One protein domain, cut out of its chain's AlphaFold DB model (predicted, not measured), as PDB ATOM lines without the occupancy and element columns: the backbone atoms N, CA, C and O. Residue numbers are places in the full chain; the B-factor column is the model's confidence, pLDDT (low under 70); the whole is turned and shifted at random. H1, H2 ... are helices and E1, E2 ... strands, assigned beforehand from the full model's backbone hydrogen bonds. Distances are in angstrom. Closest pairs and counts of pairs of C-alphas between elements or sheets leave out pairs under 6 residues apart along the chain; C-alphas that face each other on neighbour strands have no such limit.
ATOM      1  N   ALA A 160      49.327  33.709  34.344       90.19
ATOM      2  CA  ALA A 160      48.840  34.973  34.886       90.19
ATOM      3  C   ALA A 160      49.747  36.156  34.513       90.19
ATOM      4  O   ALA A 160      49.284  37.293  34.478       90.19
ATOM      5  N   ASN A 161      51.022  35.888  34.199       88.88
ATOM      6  CA  ASN A 161      52.047  36.901  33.954       88.88
ATOM      7  C   ASN A 161      52.202  37.883  35.138       88.88
ATOM      8  O   ASN A 161      52.539  39.054  34.962       88.88
ATOM      9  N   SER A 162      51.945  37.396  36.351       86.75
ATOM     10  CA  SER A 162      52.088  38.126  37.607       86.75
ATOM     11  C   SER A 162      52.334  37.146  38.765       86.75
ATOM     12  O   SER A 162      51.958  35.973  38.667       86.75
ATOM     13  N   PRO A 163      52.973  37.593  39.862       87.94
ATOM     14  CA  PRO A 163      53.011  36.827  41.102       87.94
ATOM     15  C   PRO A 163      51.591  36.607  41.628       87.94
ATOM     16  O   PRO A 163      50.782  37.535  41.636       87.94
ATOM     17  N   LEU A 164      51.304  35.392  42.091       89.56
ATOM     18  CA  LEU A 164      49.987  35.014  42.584       89.56
ATOM     19  C   LEU A 164      50.022  34.742  44.092       89.56
ATOM     20  O   LEU A 164      50.947  34.119  44.607       89.56
ATOM     21  N   THR A 165      48.985  35.175  44.806       90.88
ATOM     22  CA  THR A 165      48.808  34.941  46.244       90.88
ATOM     23  C   THR A 165      47.801  33.822  46.464       90.88
ATOM     24  O   THR A 165      46.661  33.899  45.996       90.88
ATOM     25  N   GLN A 166      48.211  32.776  47.183       90.50
ATOM     26  CA  GLN A 166      47.323  31.662  47.494       90.50
ATOM     27  C   GLN A 166      46.288  32.081  48.537       90.50
ATOM     28  O   GLN A 166      46.616  32.636  49.583       90.50
ATOM     29  N   ARG A 167      45.029  31.743  48.278       91.00
ATOM     30  CA  ARG A 167      43.925  31.842  49.226       91.00
ATOM     31  C   ARG A 167      43.465  30.446  49.619       91.00
ATOM     32  O   ARG A 167      43.494  29.503  48.826       91.00
ATOM     33  N   VAL A 168      42.988  30.326  50.854       88.69
ATOM     34  CA  VAL A 168      42.182  29.171  51.264       88.69
ATOM     35  C   VAL A 168      40.884  29.184  50.441       88.69
ATOM     36  O   VAL A 168      40.265  30.254  50.360       88.69
ATOM     37  N   PRO A 169      40.470  28.053  49.838       88.31
ATOM     38  CA  PRO A 169      39.230  27.963  49.080       88.31
ATOM     39  C   PRO A 169      38.019  28.365  49.921       88.31
ATOM     40  O   PRO A 169      37.872  27.933  51.065       88.31
ATOM     41  N   ASP A 170      37.133  29.166  49.337       88.06
ATOM     42  CA  ASP A 170      35.801  29.386  49.887       88.06
ATOM     43  C   ASP A 170      34.882  28.203  49.582       88.06
ATOM     44  O   ASP A 170      35.190  27.327  48.775       88.06
ATOM     45  N   VAL A 171      33.690  28.211  50.184       87.69
ATOM     46  CA  VAL A 171      32.632  27.262  49.811       87.69
ATOM     47  C   VAL A 171      32.244  27.407  48.335       87.69
ATOM     48  O   VAL A 171      31.913  26.414  47.696       87.69
ATOM     49  N   VAL A 172      32.311  28.622  47.786       91.81
ATOM     50  CA  VAL A 172      32.042  28.909  46.373       91.81
ATOM     51  C   VAL A 172      33.200  29.728  45.822       91.81
ATOM     52  O   VAL A 172      33.456  30.825  46.309       91.81
ATOM     53  N   ASN A 173      33.874  29.207  44.801       94.00
ATOM     54  CA  ASN A 173      34.993  29.865  44.128       94.00
ATOM     55  C   ASN A 173      34.624  30.067  42.662       94.00
ATOM     56  O   ASN A 173      34.146  29.135  42.017       94.00
ATOM     57  N   LYS A 174      34.814  31.278  42.139       94.44
ATOM     58  CA  LYS A 174      34.456  31.629  40.763       94.44
ATOM     59  C   LYS A 174      35.645  32.256  40.054       94.44
ATOM     60  O   LYS A 174      36.263  33.162  40.603       94.44
ATOM     61  N   GLY A 175      35.890  31.817  38.827       94.88
ATOM     62  CA  GLY A 175      36.883  32.398  37.937       94.88
ATOM     63  C   GLY A 175      37.563  31.356  37.059       94.88
ATOM     64  O   GLY A 175      37.069  30.238  36.887       94.88
ATOM     65  N   VAL A 176      38.701  31.741  36.485       95.88
ATOM     66  CA  VAL A 176      39.330  31.031  35.365       95.88
ATOM     67  C   VAL A 176      40.357  30.010  35.844       95.88
ATOM     68  O   VAL A 176      41.190  30.305  36.701       95.88
ATOM     69  N   ILE A 177      40.352  28.820  35.246       97.62
ATOM     70  CA  ILE A 177      41.383  27.806  35.490       97.62
ATOM     71  C   ILE A 177      42.702  28.221  34.834       97.62
ATOM     72  O   ILE A 177      42.792  28.349  33.611       97.62
ATOM     73  N   LEU A 178      43.745  28.405  35.643       96.88
ATOM     74  CA  LEU A 178      45.064  28.842  35.185       96.88
ATOM     75  C   LEU A 178      45.954  27.668  34.786       96.88
ATOM     76  O   LEU A 178      46.617  27.699  33.750       96.88
ATOM     77  N   SER A 179      45.988  26.626  35.605       97.31
ATOM     78  CA  SER A 179      46.823  25.454  35.371       97.31
ATOM     79  C   SER A 179      46.220  24.231  36.047       97.31
ATOM     80  O   SER A 179      45.333  24.334  36.895       97.31
ATOM     81  N   GLN A 180      46.715  23.063  35.656       96.31
ATOM     82  CA  GLN A 180      46.366  21.796  36.281       96.31
ATOM     83  C   GLN A 180      47.519  20.804  36.131       96.31
ATOM     84  O   GLN A 180      48.337  20.915  35.212       96.31
ATOM     85  N   ASN A 181      47.550  19.809  37.004       95.25
ATOM     86  CA  ASN A 181      48.293  18.568  36.813       95.25
ATOM     87  C   ASN A 181      47.390  17.381  37.199       95.25
ATOM     88  O   ASN A 181      46.171  17.525  37.208       95.25
ATOM     89  N   LEU A 182      47.965  16.206  37.475       93.69
ATOM     90  CA  LEU A 182      47.181  15.034  37.881       93.69
ATOM     91  C   LEU A 182      46.447  15.253  39.213       93.69
ATOM     92  O   LEU A 182      45.290  14.858  39.341       93.69
ATOM     93  N   ASP A 183      47.077  15.941  40.163       95.31
ATOM     94  CA  ASP A 183      46.588  16.063  41.539       95.31
ATOM     95  C   ASP A 183      45.820  17.361  41.804       95.31
ATOM     96  O   ASP A 183      44.967  17.392  42.688       95.31
ATOM     97  N   PHE A 184      46.103  18.425  41.050       96.31
ATOM     98  CA  PHE A 184      45.643  19.779  41.344       96.31
ATOM     99  C   PHE A 184      45.071  20.518  40.151       96.31
ATOM    100  O   PHE A 184      45.560  20.411  39.024       96.31
ATOM    101  N   THR A 185      44.115  21.381  40.473       97.31
ATOM    102  CA  THR A 185      43.603  22.451  39.621       97.31
ATOM    103  C   THR A 185      43.845  23.787  40.318       97.31
ATOM    104  O   THR A 185      43.518  23.940  41.497       97.31
ATOM    105  N   VAL A 186      44.409  24.761  39.602       97.38
ATOM    106  CA  VAL A 186      44.652  26.121  40.101       97.38
ATOM    107  C   VAL A 186      43.669  27.081  39.439       97.38
ATOM    108  O   VAL A 186      43.676  27.231  38.215       97.38
ATOM    109  N   GLN A 187      42.836  27.740  40.242       97.44
ATOM    110  CA  GLN A 187      41.804  28.669  39.778       97.44
ATOM    111  C   GLN A 187      42.133  30.096  40.224       97.44
ATOM    112  O   GLN A 187      42.356  30.342  41.407       97.44
ATOM    113  N   ALA A 188      42.116  31.044  39.287       96.25
ATOM    114  CA  ALA A 188      42.132  32.469  39.595       96.25
ATOM    115  C   ALA A 188      40.765  32.898  40.133       96.25
ATOM    116  O   ALA A 188      39.749  32.621  39.496       96.25
ATOM    117  N   ILE A 189      40.741  33.600  41.267       92.56
ATOM    118  CA  ILE A 189      39.497  34.051  41.926       92.56
ATOM    119  C   ILE A 189      39.427  35.567  42.145       92.56
ATOM    120  O   ILE A 189      38.415  36.084  42.610       92.56
ATOM    121  N   GLY A 190      40.487  36.291  41.793       86.50
ATOM    122  CA  GLY A 190      40.592  37.734  41.961       86.50
ATOM    123  C   GLY A 190      41.851  38.279  41.297       86.50
ATOM    124  O   GLY A 190      42.583  37.548  40.626       86.50
ATOM    125  N   GLU A 191      42.111  39.571  41.481       86.19
ATOM    126  CA  GLU A 191      43.342  40.191  40.995       86.19
ATOM    127  C   GLU A 191      44.543  39.621  41.761       86.19
ATOM    128  O   GLU A 191      44.678  39.828  42.963       86.19
ATOM    129  N   ASN A 192      45.402  38.880  41.060       87.31
ATOM    130  CA  ASN A 192      46.573  38.200  41.622       87.31
ATOM    131  C   ASN A 192      46.268  37.207  42.762       87.31
ATOM    132  O   ASN A 192      47.171  36.842  43.512       87.31
ATOM    133  N   GLU A 193      45.027  36.732  42.893       93.94
ATOM    134  CA  GLU A 193      44.631  35.741  43.897       93.94
ATOM    135  C   GLU A 193      44.207  34.426  43.240       93.94
ATOM    136  O   GLU A 193      43.477  34.408  42.241       93.94
ATOM    137  N   PHE A 194      44.625  33.310  43.837       95.44
ATOM    138  CA  PHE A 194      44.258  31.978  43.372       95.44
ATOM    139  C   PHE A 194      43.878  31.045  44.514       95.44
ATOM    140  O   PHE A 194      44.288  31.222  45.659       95.44
ATOM    141  N   VAL A 195      43.143  29.996  44.172       95.38
ATOM    142  CA  VAL A 195      42.875  28.849  45.040       95.38
ATOM    143  C   VAL A 195      43.351  27.570  44.360       95.38
ATOM    144  O   VAL A 195      43.439  27.487  43.131       95.38
ATOM    145  N   THR A 196      43.666  26.568  45.175       95.31
ATOM    146  CA  THR A 196      44.041  25.230  44.707       95.31
ATOM    147  C   THR A 196      42.939  24.254  45.080       95.31
ATOM    148  O   THR A 196      42.463  24.256  46.214       95.31
ATOM    149  N   HIS A 197      42.570  23.397  44.140       95.31
ATOM    150  CA  HIS A 197      41.627  22.307  44.350       95.31
ATOM    151  C   HIS A 197      42.353  20.975  44.197       95.31
ATOM    152  O   HIS A 197      43.116  20.807  43.245       95.31
ATOM    153  N   ASP A 198      42.095  20.032  45.102       94.44
ATOM    154  CA  ASP A 198      42.530  18.648  44.922       94.44
ATOM    155  C   ASP A 198      41.608  17.980  43.886       94.44
ATOM    156  O   ASP A 198      40.389  17.921  44.071       94.44
ATOM    157  N   ASN A 199      42.168  17.469  42.790       95.12
ATOM    158  CA  ASN A 199      41.397  16.913  41.672       95.12
ATOM    159  C   ASN A 199      40.562  15.695  42.076       95.12
ATOM    160  O   ASN A 199      39.476  15.490  41.543       95.12
ATOM    161  N   ASN A 200      41.028  14.915  43.053       91.88
ATOM    162  CA  ASN A 200      40.291  13.773  43.601       91.88
ATOM    163  C   ASN A 200      39.034  14.174  44.403       91.88
ATOM    164  O   ASN A 200      38.231  13.304  44.738       91.88
ATOM    165  N   LYS A 201      38.858  15.467  44.706       92.00
ATOM    166  CA  LYS A 201      37.661  16.031  45.346       92.00
ATOM    167  C   LYS A 201      36.751  16.752  44.360       92.00
ATOM    168  O   LYS A 201      35.707  17.244  44.772       92.00
ATOM    169  N   LEU A 202      37.128  16.873  43.088       94.56
ATOM    170  CA  LEU A 202      36.292  17.509  42.074       94.56
ATOM    171  C   LEU A 202      35.437  16.456  41.370       94.56
ATOM    172  O   LEU A 202      35.952  15.457  40.874       94.56
ATOM    173  N   GLY A 203      34.131  16.708  41.255       90.06
ATOM    174  CA  GLY A 203      33.233  15.829  40.497       90.06
ATOM    175  C   GLY A 203      33.594  15.748  39.009       90.06
ATOM    176  O   GLY A 203      33.284  14.769  38.336       90.06
ATOM    177  N   THR A 204      34.259  16.773  38.478       92.81
ATOM    178  CA  THR A 204      34.862  16.794  37.141       92.81
ATOM    179  C   THR A 204      36.021  17.782  37.160       92.81
ATOM    180  O   THR A 204      35.897  18.844  37.762       92.81
ATOM    181  N   VAL A 205      37.141  17.455  36.513       95.56
ATOM    182  CA  VAL A 205      38.282  18.376  36.392       95.56
ATOM    183  C   VAL A 205      38.031  19.322  35.208       95.56
ATOM    184  O   VAL A 205      37.941  18.841  34.074       95.56
ATOM    185  N   PRO A 206      37.871  20.640  35.435       94.31
ATOM    186  CA  PRO A 206      37.619  21.600  34.363       94.31
ATOM    187  C   PRO A 206      38.873  21.834  33.504       94.31
ATOM    188  O   PRO A 206      39.985  21.813  34.030       94.31
ATOM    189  N   PRO A 207      38.736  22.109  32.194       94.88
ATOM    190  CA  PRO A 207      39.891  22.358  31.342       94.88
ATOM    191  C   PRO A 207      40.547  23.714  31.646       94.88
ATOM    192  O   PRO A 207      39.894  24.679  32.048       94.88
ATOM    193  N   ILE A 208      41.856  23.814  31.389       96.88
ATOM    194  CA  ILE A 208      42.597  25.077  31.508       96.88
ATOM    195  C   ILE A 208      41.956  26.154  30.619       96.88
ATOM    196  O   ILE A 208      41.710  25.927  29.436       96.88
ATOM    197  N   GLY A 209      41.759  27.351  31.173       95.38
ATOM    198  CA  GLY A 209      41.133  28.488  30.501       95.38
ATOM    199  C   GLY A 209      39.610  28.538  30.627       95.38
ATOM    200  O   GLY A 209      39.030  29.552  30.247       95.38
ATOM    201  N   ALA A 210      38.963  27.506  31.178       94.38
ATOM    202  CA  ALA A 210      37.534  27.559  31.464       94.38
ATOM    203  C   ALA A 210      37.233  28.555  32.590       94.38
ATOM    204  O   ALA A 210      37.911  28.553  33.621       94.38
ATOM    205  N   ASP A 211      36.200  29.376  32.400       94.12
ATOM    206  CA  ASP A 211      35.581  30.157  33.472       94.12
ATOM    207  C   ASP A 211      34.532  29.282  34.161       94.12
ATOM    208  O   ASP A 211      33.517  28.909  33.566       94.12
ATOM    209  N   VAL A 212      34.799  28.919  35.412       94.56
ATOM    210  CA  VAL A 212      33.972  27.978  36.165       94.56
ATOM    211  C   VAL A 212      33.636  28.512  37.547       94.56
ATOM    212  O   VAL A 212      34.285  29.401  38.099       94.56
ATOM    213  N   THR A 213      32.593  27.943  38.127       94.31
ATOM    214  CA  THR A 213      32.297  28.027  39.549       94.31
ATOM    215  C   THR A 213      32.483  26.651  40.169       94.31
ATOM    216  O   THR A 213      31.949  25.663  39.671       94.31
ATOM    217  N   ILE A 214      33.227  26.586  41.269       95.69
ATOM    218  CA  ILE A 214      33.430  25.372  42.056       95.69
ATOM    219  C   ILE A 214      32.754  25.585  43.409       95.69
ATOM    220  O   ILE A 214      33.170  26.449  44.184       95.69
ATOM    221  N   SER A 215      31.696  24.812  43.670       94.69
ATOM    222  CA  SER A 215      30.910  24.867  44.908       94.69
ATOM    223  C   SER A 215      31.079  23.581  45.710       94.69
ATOM    224  O   SER A 215      30.755  22.500  45.217       94.69
ATOM    225  N   TYR A 216      31.538  23.678  46.953       93.25
ATOM    226  CA  TYR A 216      31.761  22.511  47.802       93.25
ATOM    227  C   TYR A 216      30.484  22.071  48.524       93.25
ATOM    228  O   TYR A 216      29.881  22.840  49.264       93.25
ATOM    229  N   TYR A 217      30.111  20.806  48.348       93.19
ATOM    230  CA  TYR A 217      29.058  20.121  49.095       93.19
ATOM    231  C   TYR A 217      29.665  18.904  49.776       93.19
ATOM    232  O   TYR A 217      30.289  18.078  49.113       93.19
ATOM    233  N   ARG A 218      29.531  18.819  51.105       91.44
ATOM    234  CA  ARG A 218      30.146  17.772  51.933       91.44
ATOM    235  C   ARG A 218      31.603  17.468  51.557       91.44
ATOM    236  O   ARG A 218      31.949  16.323  51.313       91.44
ATOM    237  N   GLY A 219      32.442  18.499  51.432       91.19
ATOM    238  CA  GLY A 219      33.868  18.358  51.089       91.19
ATOM    239  C   GLY A 219      34.176  18.002  49.625       91.19
ATOM    240  O   GLY A 219      35.347  17.921  49.266       91.19
ATOM    241  N   GLN A 220      33.163  17.831  48.772       93.94
ATOM    242  CA  GLN A 220      33.302  17.516  47.347       93.94
ATOM    243  C   GLN A 220      32.948  18.729  46.480       93.94
ATOM    244  O   GLN A 220      31.914  19.370  46.664       93.94
ATOM    245  N   GLY A 221      33.822  19.063  45.536       95.06
ATOM    246  CA  GLY A 221      33.682  20.187  44.619       95.06
ATOM    247  C   GLY A 221      32.760  19.856  43.451       95.06
ATOM    248  O   GLY A 221      33.061  19.008  42.611       95.06
ATOM    249  N   GLN A 222      31.644  20.572  43.369       94.81
ATOM    250  CA  GLN A 222      30.738  20.552  42.228       94.81
ATOM    251  C   GLN A 222      31.196  21.624  41.247       94.81
ATOM    252  O   GLN A 222      31.143  22.817  41.556       94.81
ATOM    253  N   VAL A 223      31.682  21.183  40.091       93.56
ATOM    254  CA  VAL A 223      32.192  22.071  39.046       93.56
ATOM    255  C   VAL A 223      31.064  22.434  38.098       93.56
ATOM    256  O   VAL A 223      30.253  21.588  37.720       93.56
ATOM    257  N   PHE A 224      31.012  23.714  37.759       87.69
ATOM    258  CA  PHE A 224      29.968  24.324  36.963       87.69
ATOM    259  C   PHE A 224      30.584  25.331  35.992       87.69
ATOM    260  O   PHE A 224      31.271  26.250  36.426       87.69
ATOM    261  N   GLU A 225      30.345  25.189  34.692       88.00
ATOM    262  CA  GLU A 225      30.866  26.135  33.697       88.00
ATOM    263  C   GLU A 225      30.011  27.406  33.621       88.00
ATOM    264  O   GLU A 225      28.787  27.347  33.495       88.00
ATOM    265  N   ASN A 226      30.661  28.570  33.659       84.62
ATOM    266  CA  ASN A 226      30.002  29.872  33.574       84.62
ATOM    267  C   ASN A 226      29.758  30.254  32.103       84.62
ATOM    268  O   ASN A 226      30.437  31.113  31.546       84.62
ATOM    269  N   VAL A 227      28.781  29.616  31.459       81.38
ATOM    270  CA  VAL A 227      28.390  29.916  30.067       81.38
ATOM    271  C   VAL A 227      27.233  30.922  29.990       81.38
ATOM    272  O   VAL A 227      26.466  31.104  30.930       81.38
ATOM    273  N   THR A 228      27.079  31.615  28.864       70.00
ATOM    274  CA  THR A 228      26.135  32.740  28.715       70.00
ATOM    275  C   THR A 228      24.648  32.359  28.746       70.00
ATOM    276  O   THR A 228      23.813  33.237  28.957       70.00
ATOM    277  N   GLU A 229      24.287  31.082  28.577       77.81
ATOM    278  CA  GLU A 229      22.889  30.624  28.453       77.81
ATOM    279  C   GLU A 229      22.450  29.653  29.566       77.81
ATOM    280  O   GLU A 229      21.811  28.626  29.322       77.81
ATOM    281  N   LEU A 230      22.782  29.979  30.815       84.88
ATOM    282  CA  LEU A 230      22.400  29.184  31.985       84.88
ATOM    283  C   LEU A 230      20.994  29.531  32.487       84.88
ATOM    284  O   LEU A 230      20.650  30.696  32.688       84.88
ATOM    285  N   LYS A 231      20.188  28.499  32.756       87.88
ATOM    286  CA  LYS A 231      18.905  28.620  33.457       87.88
ATOM    287  C   LYS A 231      18.997  27.966  34.827       87.88
ATOM    288  O   LYS A 231      19.412  26.815  34.937       87.88
ATOM    289  N   PHE A 232      18.544  28.681  35.849       90.44
ATOM    290  CA  PHE A 232      18.491  28.206  37.229       90.44
ATOM    291  C   PHE A 232      17.035  27.955  37.623       90.44
ATOM    292  O   PHE A 232      16.167  28.786  37.345       90.44
ATOM    293  N   SER A 233      16.751  26.814  38.251       91.81
ATOM    294  CA  SER A 233      15.435  26.556  38.842       91.81
ATOM    295  C   SER A 233      15.226  27.363  40.126       91.81
ATOM    296  O   SER A 233      16.137  28.017  40.628       91.81
ATOM    297  N   GLY A 234      14.031  27.269  40.717       91.25
ATOM    298  CA  GLY A 234      13.880  27.567  42.142       91.25
ATOM    299  C   GLY A 234      14.625  26.535  43.009       91.25
ATOM    300  O   GLY A 234      14.920  25.434  42.520       91.25
ATOM    301  N   PRO A 235      14.934  26.861  44.275       94.25
ATOM    302  CA  PRO A 235      15.498  25.898  45.212       94.25
ATOM    303  C   PRO A 235      14.515  24.753  45.497       94.25
ATOM    304  O   PRO A 235      13.298  24.934  45.450       94.25
ATOM    305  N   PHE A 236      15.035  23.574  45.830       91.75
ATOM    306  CA  PHE A 236      14.240  22.421  46.261       91.75
ATOM    307  C   PHE A 236      14.985  21.585  47.309       91.75
ATOM    308  O   PHE A 236      16.165  21.804  47.562       91.75
ATOM    309  N   ILE A 237      14.300  20.627  47.937       88.44
ATOM    310  CA  ILE A 237      14.944  19.624  48.796       88.44
ATOM    311  C   ILE A 237      15.126  18.349  47.977       88.44
ATOM    312  O   ILE A 237      14.144  17.763  47.519       88.44
ATOM    313  N   GLU A 238      16.375  17.945  47.752       90.69
ATOM    314  CA  GLU A 238      16.692  16.741  46.986       90.69
ATOM    315  C   GLU A 238      16.315  15.496  47.802       90.69
ATOM    316  O   GLU A 238      16.627  15.392  48.987       90.69
ATOM    317  N   GLN A 239      15.586  14.564  47.184       83.00
ATOM    318  CA  GLN A 239      14.908  13.484  47.906       83.00
ATOM    319  C   GLN A 239      15.865  12.447  48.508       83.00
ATOM    320  O   GLN A 239      15.571  11.904  49.570       83.00
ATOM    321  N   LYS A 240      16.993  12.146  47.854       82.19
ATOM    322  CA  LYS A 240      17.930  11.103  48.306       82.19
ATOM    323  C   LYS A 240      18.801  11.548  49.482       82.19
ATOM    324  O   LYS A 240      19.164  10.727  50.333       82.19
ATOM    325  N   SER A 241      19.167  12.825  49.500       81.00
ATOM    326  CA  SER A 241      20.084  13.440  50.462       81.00
ATOM    327  C   SER A 241      19.375  14.265  51.536       81.00
ATOM    328  O   SER A 241      19.938  14.456  52.609       81.00
ATOM    329  N   GLY A 242      18.168  14.780  51.270       81.88
ATOM    330  CA  GLY A 242      17.513  15.778  52.126       81.88
ATOM    331  C   GLY A 242      18.204  17.152  52.105       81.88
ATOM    332  O   GLY A 242      17.882  18.049  52.902       81.88
ATOM    333  N   SER A 243      19.180  17.341  51.214       87.31
ATOM    334  CA  SER A 243      19.937  18.581  51.086       87.31
ATOM    335  C   SER A 243      19.204  19.607  50.234       87.31
ATOM    336  O   SER A 243      18.318  19.287  49.441       87.31
ATOM    337  N   LEU A 244      19.562  20.875  50.443       88.88
ATOM    338  CA  LEU A 244      19.083  21.954  49.593       88.88
ATOM    339  C   LEU A 244      19.723  21.788  48.214       88.88
ATOM    340  O   LEU A 244      20.935  21.600  48.129       88.88
ATOM    341  N   GLY A 245      18.908  21.845  47.169       94.19
ATOM    342  CA  GLY A 245      19.309  21.647  45.788       94.19
ATOM    343  C   GLY A 245      18.858  22.781  44.875       94.19
ATOM    344  O   GLY A 245      17.872  23.471  45.146       94.19
ATOM    345  N   LEU A 246      19.585  22.950  43.776       94.50
ATOM    346  CA  LEU A 246      19.281  23.856  42.674       94.50
ATOM    347  C   LEU A 246      19.562  23.132  41.362       94.50
ATOM    348  O   LEU A 246      20.626  22.536  41.204       94.50
ATOM    349  N   LEU A 247      18.634  23.189  40.412       92.88
ATOM    350  CA  LEU A 247      18.858  22.647  39.082       92.88
ATOM    351  C   LEU A 247      19.444  23.749  38.213       92.88
ATOM    352  O   LEU A 247      18.870  24.837  38.108       92.88
ATOM    353  N   VAL A 248      20.550  23.441  37.553       90.12
ATOM    354  CA  VAL A 248      21.119  24.292  36.521       90.12
ATOM    355  C   VAL A 248      21.021  23.583  35.186       90.12
ATOM    356  O   VAL A 248      21.360  22.410  35.068       90.12
ATOM    357  N   SER A 249      20.479  24.275  34.192       87.06
ATOM    358  CA  SER A 249      20.247  23.733  32.856       87.06
ATOM    359  C   SER A 249      20.937  24.597  31.816       87.06
ATOM    360  O   SER A 249      20.759  25.818  31.810       87.06
ATOM    361  N   HIS A 250      21.662  23.951  30.908       82.00
ATOM    362  CA  HIS A 250      22.059  24.560  29.647       82.00
ATOM    363  C   HIS A 250      20.984  24.288  28.588       82.00
ATOM    364  O   HIS A 250      20.305  23.262  28.639       82.00
ATOM    365  N   LYS A 251      20.803  25.214  27.642       61.97
ATOM    366  CA  LYS A 251      19.656  25.240  26.720       61.97
ATOM    367  C   LYS A 251      19.492  23.978  25.861       61.97
ATOM    368  O   LYS A 251      18.352  23.694  25.513       61.97
ATOM    369  N   ASP A 252      20.562  23.209  25.614       57.75
ATOM    370  CA  ASP A 252      20.516  22.112  24.635       57.75
ATOM    371  C   ASP A 252      21.078  20.732  25.048       57.75
ATOM    372  O   ASP A 252      20.815  19.786  24.312       57.75
ATOM    373  N   THR A 253      21.788  20.518  26.172       57.72
ATOM    374  CA  THR A 253      22.427  19.181  26.372       57.72
ATOM    375  C   THR A 253      22.698  18.669  27.789       57.72
ATOM    376  O   THR A 253      23.022  17.488  27.918       57.72
ATOM    377  N   SER A 254      22.524  19.432  28.872       73.94
ATOM    378  CA  SER A 254      22.685  18.854  30.218       73.94
ATOM    379  C   SER A 254      21.989  19.654  31.317       73.94
ATOM    380  O   SER A 254      21.918  20.886  31.296       73.94
ATOM    381  N   GLN A 255      21.460  18.912  32.288       87.00
ATOM    382  CA  GLN A 255      21.001  19.434  33.566       87.00
ATOM    383  C   GLN A 255      21.924  18.906  34.661       87.00
ATOM    384  O   GLN A 255      22.266  17.724  34.670       87.00
ATOM    385  N   GLN A 256      22.293  19.771  35.595       90.00
ATOM    386  CA  GLN A 256      23.094  19.431  36.761       90.00
ATOM    387  C   GLN A 256      22.346  19.864  38.016       90.00
ATOM    388  O   GLN A 256      21.836  20.982  38.093       90.00
ATOM    389  N   ILE A 257      22.279  18.979  39.006       92.69
ATOM    390  CA  ILE A 257      21.801  19.334  40.341       92.69
ATOM    391  C   ILE A 257      23.014  19.773  41.152       92.69
ATOM    392  O   ILE A 257      23.961  19.005  41.308       92.69
ATOM    393  N   LEU A 258      22.965  20.997  41.666       93.88
ATOM    394  CA  LEU A 258      23.897  21.499  42.664       93.88
ATOM    395  C   LEU A 258      23.273  21.349  44.046       93.88
ATOM    396  O   LEU A 258      22.132  21.761  44.255       93.88
ATOM    397  N   LEU A 259      24.018  20.766  44.977       94.88
ATOM    398  CA  LEU A 259      23.629  20.567  46.368       94.88
ATOM    399  C   LEU A 259      24.400  21.506  47.296       94.88
ATOM    400  O   LEU A 259      25.522  21.911  46.999       94.88
ATOM    401  N   PHE A 260      23.793  21.830  48.434       90.44
ATOM    402  CA  PHE A 260      24.343  22.742  49.436       90.44
ATOM    403  C   PHE A 260      24.133  22.162  50.837       90.44
ATOM    404  O   PHE A 260      23.073  21.589  51.127       90.44
ATOM    405  N   ASN A 261      25.124  22.315  51.725       84.06
ATOM    406  CA  ASN A 261      25.020  21.808  53.095       84.06
ATOM    407  C   ASN A 261      23.968  22.612  53.873       84.06
ATOM    408  O   ASN A 261      23.179  22.053  54.637       84.06
ATOM    409  N   ASN A 262      23.903  23.925  53.636       81.06
ATOM    410  CA  ASN A 262      22.993  24.836  54.326       81.06
ATOM    411  C   ASN A 262      22.605  26.058  53.465       81.06
ATOM    412  O   ASN A 262      23.111  26.265  52.362       81.06
ATOM    413  N   ALA A 263      21.676  26.874  53.975       81.62
ATOM    414  CA  ALA A 263      21.166  28.050  53.268       81.62
ATOM    415  C   ALA A 263      22.204  29.181  53.122       81.62
ATOM    416  O   ALA A 263      22.125  29.945  52.166       81.62
ATOM    417  N   MET A 264      23.189  29.274  54.024       83.94
ATOM    418  CA  MET A 264      24.257  30.279  53.945       83.94
ATOM    419  C   MET A 264      25.210  29.985  52.778       83.94
ATOM    420  O   MET A 264      25.635  30.894  52.073       83.94
ATOM    421  N   GLU A 265      25.530  28.717  52.526       86.12
ATOM    422  CA  GLU A 265      26.307  28.325  51.341       86.12
ATOM    423  C   GLU A 265      25.541  28.594  50.043       86.12
ATOM    424  O   GLU A 265      26.105  29.106  49.076       86.12
ATOM    425  N   PHE A 266      24.236  28.318  50.043       88.69
ATOM    426  CA  PHE A 266      23.357  28.654  48.926       88.69
ATOM    427  C   PHE A 266      23.299  30.168  48.671       88.69
ATOM    428  O   PHE A 266      23.370  30.603  47.526       88.69
ATOM    429  N   GLU A 267      23.231  30.988  49.723       89.50
ATOM    430  CA  GLU A 267      23.298  32.449  49.617       89.50
ATOM    431  C   GLU A 267      24.609  32.915  48.970       89.50
ATOM    432  O   GLU A 267      24.576  33.743  48.057       89.50
ATOM    433  N   LYS A 268      25.754  32.338  49.369       90.38
ATOM    434  CA  LYS A 268      27.053  32.623  48.732       90.38
ATOM    435  C   LYS A 268      27.027  32.305  47.237       90.38
ATOM    436  O   LYS A 268      27.511  33.105  46.436       90.38
ATOM    437  N   PHE A 269      26.422  31.183  46.847       92.94
ATOM    438  CA  PHE A 269      26.263  30.816  45.438       92.94
ATOM    439  C   PHE A 269      25.368  31.802  44.675       92.94
ATOM    440  O   PHE A 269      25.757  32.285  43.611       92.94
ATOM    441  N   VAL A 270      24.201  32.151  45.229       92.94
ATOM    442  CA  VAL A 270      23.278  33.142  44.645       92.94
ATOM    443  C   VAL A 270      23.988  34.478  44.424       92.94
ATOM    444  O   VAL A 270      23.879  35.055  43.341       92.94
ATOM    445  N   GLY A 271      24.764  34.936  45.411       91.06
ATOM    446  CA  GLY A 271      25.578  36.146  45.308       91.06
ATOM    447  C   GLY A 271      26.635  36.058  44.204       91.06
ATOM    448  O   GLY A 271      26.698  36.937  43.344       91.06
ATOM    449  N   ALA A 272      27.415  34.972  44.166       89.81
ATOM    450  CA  ALA A 272      28.465  34.758  43.165       89.81
ATOM    451  C   ALA A 272      27.923  34.692  41.720       89.81
ATOM    452  O   ALA A 272      28.576  35.147  40.772       89.81
ATOM    453  N   GLN A 273      26.708  34.163  41.546       90.19
ATOM    454  CA  GLN A 273      26.019  34.106  40.255       90.19
ATOM    455  C   GLN A 273      25.170  35.340  39.935       90.19
ATOM    456  O   GLN A 273      24.574  35.396  38.862       90.19
ATOM    457  N   LYS A 274      25.130  36.346  40.821       90.69
ATOM    458  CA  LYS A 274      24.287  37.548  40.674       90.69
ATOM    459  C   LYS A 274      22.806  37.201  40.451       90.69
ATOM    460  O   LYS A 274      22.104  37.878  39.700       90.69
ATOM    461  N   LEU A 275      22.337  36.133  41.093       90.69
ATOM    462  CA  LEU A 275      20.952  35.681  41.004       90.69
ATOM    463  C   LEU A 275      20.046  36.472  41.965       90.69
ATOM    464  O   LEU A 275      20.530  37.070  42.931       90.69
ATOM    465  N   PRO A 276      18.718  36.486  41.738       91.00
ATOM    466  CA  PRO A 276      17.793  37.203  42.606       91.00
ATOM    467  C   PRO A 276      17.808  36.677  44.045       91.00
ATOM    468  O   PRO A 276      17.621  35.484  44.288       91.00
ATOM    469  N   TYR A 277      17.902  37.589  45.016       89.50
ATOM    470  CA  TYR A 277      17.886  37.254  46.447       89.50
ATOM    471  C   TYR A 277      16.592  36.554  46.911       89.50
ATOM    472  O   TYR A 277      16.577  35.888  47.942       89.50
ATOM    473  N   ALA A 278      15.499  36.663  46.145       88.75
ATOM    474  CA  ALA A 278      14.261  35.926  46.405       88.75
ATOM    475  C   ALA A 278      14.496  34.406  46.524       88.75
ATOM    476  O   ALA A 278      13.909  33.776  47.397       88.75
ATOM    477  N   LEU A 279      15.445  33.852  45.757       90.12
ATOM    478  CA  LEU A 279      15.809  32.436  45.835       90.12
ATOM    479  C   LEU A 279      16.323  32.038  47.227       90.12
ATOM    480  O   LEU A 279      16.046  30.936  47.690       90.12
ATOM    481  N   VAL A 280      17.047  32.925  47.920       87.69
ATOM    482  CA  VAL A 280      17.550  32.655  49.281       87.69
ATOM    483  C   VAL A 280      16.386  32.563  50.265       87.69
ATOM    484  O   VAL A 280      16.345  31.657  51.095       87.69
ATOM    485  N   LYS A 281      15.399  33.459  50.140       81.50
ATOM    486  CA  LYS A 281      14.193  33.436  50.983       81.50
ATOM    487  C   LYS A 281      13.398  32.146  50.782       81.50
ATOM    488  O   LYS A 281      13.000  31.523  51.766       81.50
ATOM    489  N   ASP A 282      13.235  31.721  49.532       82.56
ATOM    490  CA  ASP A 282      12.541  30.477  49.191       82.56
ATOM    491  C   ASP A 282      13.284  29.251  49.745       82.56
ATOM    492  O   ASP A 282      12.669  28.353  50.320       82.56
ATOM    493  N   ALA A 283      14.618  29.235  49.659       85.00
ATOM    494  CA  ALA A 283      15.449  28.164  50.203       85.00
ATOM    495  C   ALA A 283      15.321  28.031  51.732       85.00
ATOM    496  O   ALA A 283      15.176  26.917  52.248       85.00
ATOM    497  N   VAL A 284      15.331  29.155  52.460       79.69
ATOM    498  CA  VAL A 284      15.121  29.166  53.918       79.69
ATOM    499  C   VAL A 284      13.722  28.647  54.257       79.69
ATOM    500  O   VAL A 284      13.587  27.768  55.109       79.69
ATOM    501  N   ALA A 285      12.687  29.119  53.556       76.62
ATOM    502  CA  ALA A 285      11.313  28.666  53.770       76.62
ATOM    503  C   ALA A 285      11.153  27.152  53.534       76.62
ATOM    504  O   ALA A 285      10.514  26.464  54.333       76.62
ATOM    505  N   LEU A 286      11.782  26.611  52.486       77.62
ATOM    506  CA  LEU A 286      11.775  25.177  52.186       77.62
ATOM    507  C   LEU A 286      12.449  24.342  53.276       77.62
ATOM    508  O   LEU A 286      11.905  23.309  53.665       77.62
ATOM    509  N   LYS A 287      13.600  24.781  53.799       71.31
ATOM    510  CA  LYS A 287      14.286  24.082  54.900       71.31
ATOM    511  C   LYS A 287      13.441  24.072  56.177       71.31
ATOM    512  O   LYS A 287      13.289  23.010  56.778       71.31
ATOM    513  N   VAL A 288      12.824  25.201  56.531       71.31
ATOM    514  CA  VAL A 288      11.913  25.298  57.687       71.31
ATOM    515  C   VAL A 288      10.698  24.376  57.516       71.31
ATOM    516  O   VAL A 288      10.319  23.651  58.441       71.31
TER     517      VAL A 288
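This is residues 160 to 288 of the 408 residues of an uncharacterized protein of Candidatus Accumulibacter sp. 66-26 (UniProt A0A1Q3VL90). Two sheets stand side by side and partly face to face, their strands crossed, with H1 of a two-helix hairpin packed on both. The first sheet is strongly twisted and curled, left open between E3 and E5; the second is the smaller sheet E6 to E8, which H2 only grazes. The 129 printed residues have eight named strands, then two named helices; the sheets run E3 E2 E1 E4 E5 and E6 E7 E8, all antiparallel. The class is mixed; the whole is compact, with a radius of gyration of the C-alphas of 14.9 A and spans of 46 by 32 by 27 A.

E1, residues 172 to 180, bends by 82 degrees at residue 176; its residues 177 to 180 pair with E2, residues 184 to 190, and 172 to 176 with E4, residues 211 to 217. N 178 and O 186 are 2.8 A apart, and N 173 and O 214 2.9 A, both within hydrogen-bond range. E1, E2 and E3, residues 193 to 198, form a meander, each strand the antiparallel neighbour of the one before; N 195 and O 187 are 2.9 A apart. With E4 they form a Greek key, the first strand the neighbour of the fourth. E4 and E5, residues 220 to 225, are a hairpin, with N 215 and O 222 3.0 A apart. E6, residues 230 to 232, E7, 244 to 250, and E8, 255 to 260, form a second meander: N 231 and O 249 are 2.9 A apart, N 248 and O 256 2.8 A. The two sheets make a sandwich, two sheets face to face, their strands at 63 degrees; the closest C-alphas of E4 and E8, Tyr 217 and Phe 260, are 5.4 A apart. H1, residues 263 to 272, is on the first sheet, 8.7 A high, in two layers, a helix on one face of a sheet; it is also on the second. H2, residues 278 to 288, touches H1 at a shallow tilt of 13 degrees, opposite ways; the closest C-alphas, Glu 267 and Val 280, are 5.8 A apart. In both helices every O i to N i+4 pair is within hydrogen-bond range.

E1 begins at C-alpha 172 (32.042, 28.909, 46.373) and is 18.9 A long; E2 is 18.7 A, E4 19.7 A and E7 20.3 A. H1 is 14.2 A long; H2 is 15.7 A and ends at C-alpha 288 (11.913, 25.298, 57.687).

The C-alphas farthest apart, Asn 161 and Val 288, are 48.0 A apart. The printed part has no cut. The links E3 to E4 and E6 to E7 are long; the others are tight. Mean pLDDT of the printed part is 89.2; residues 251 to 253 are under 70.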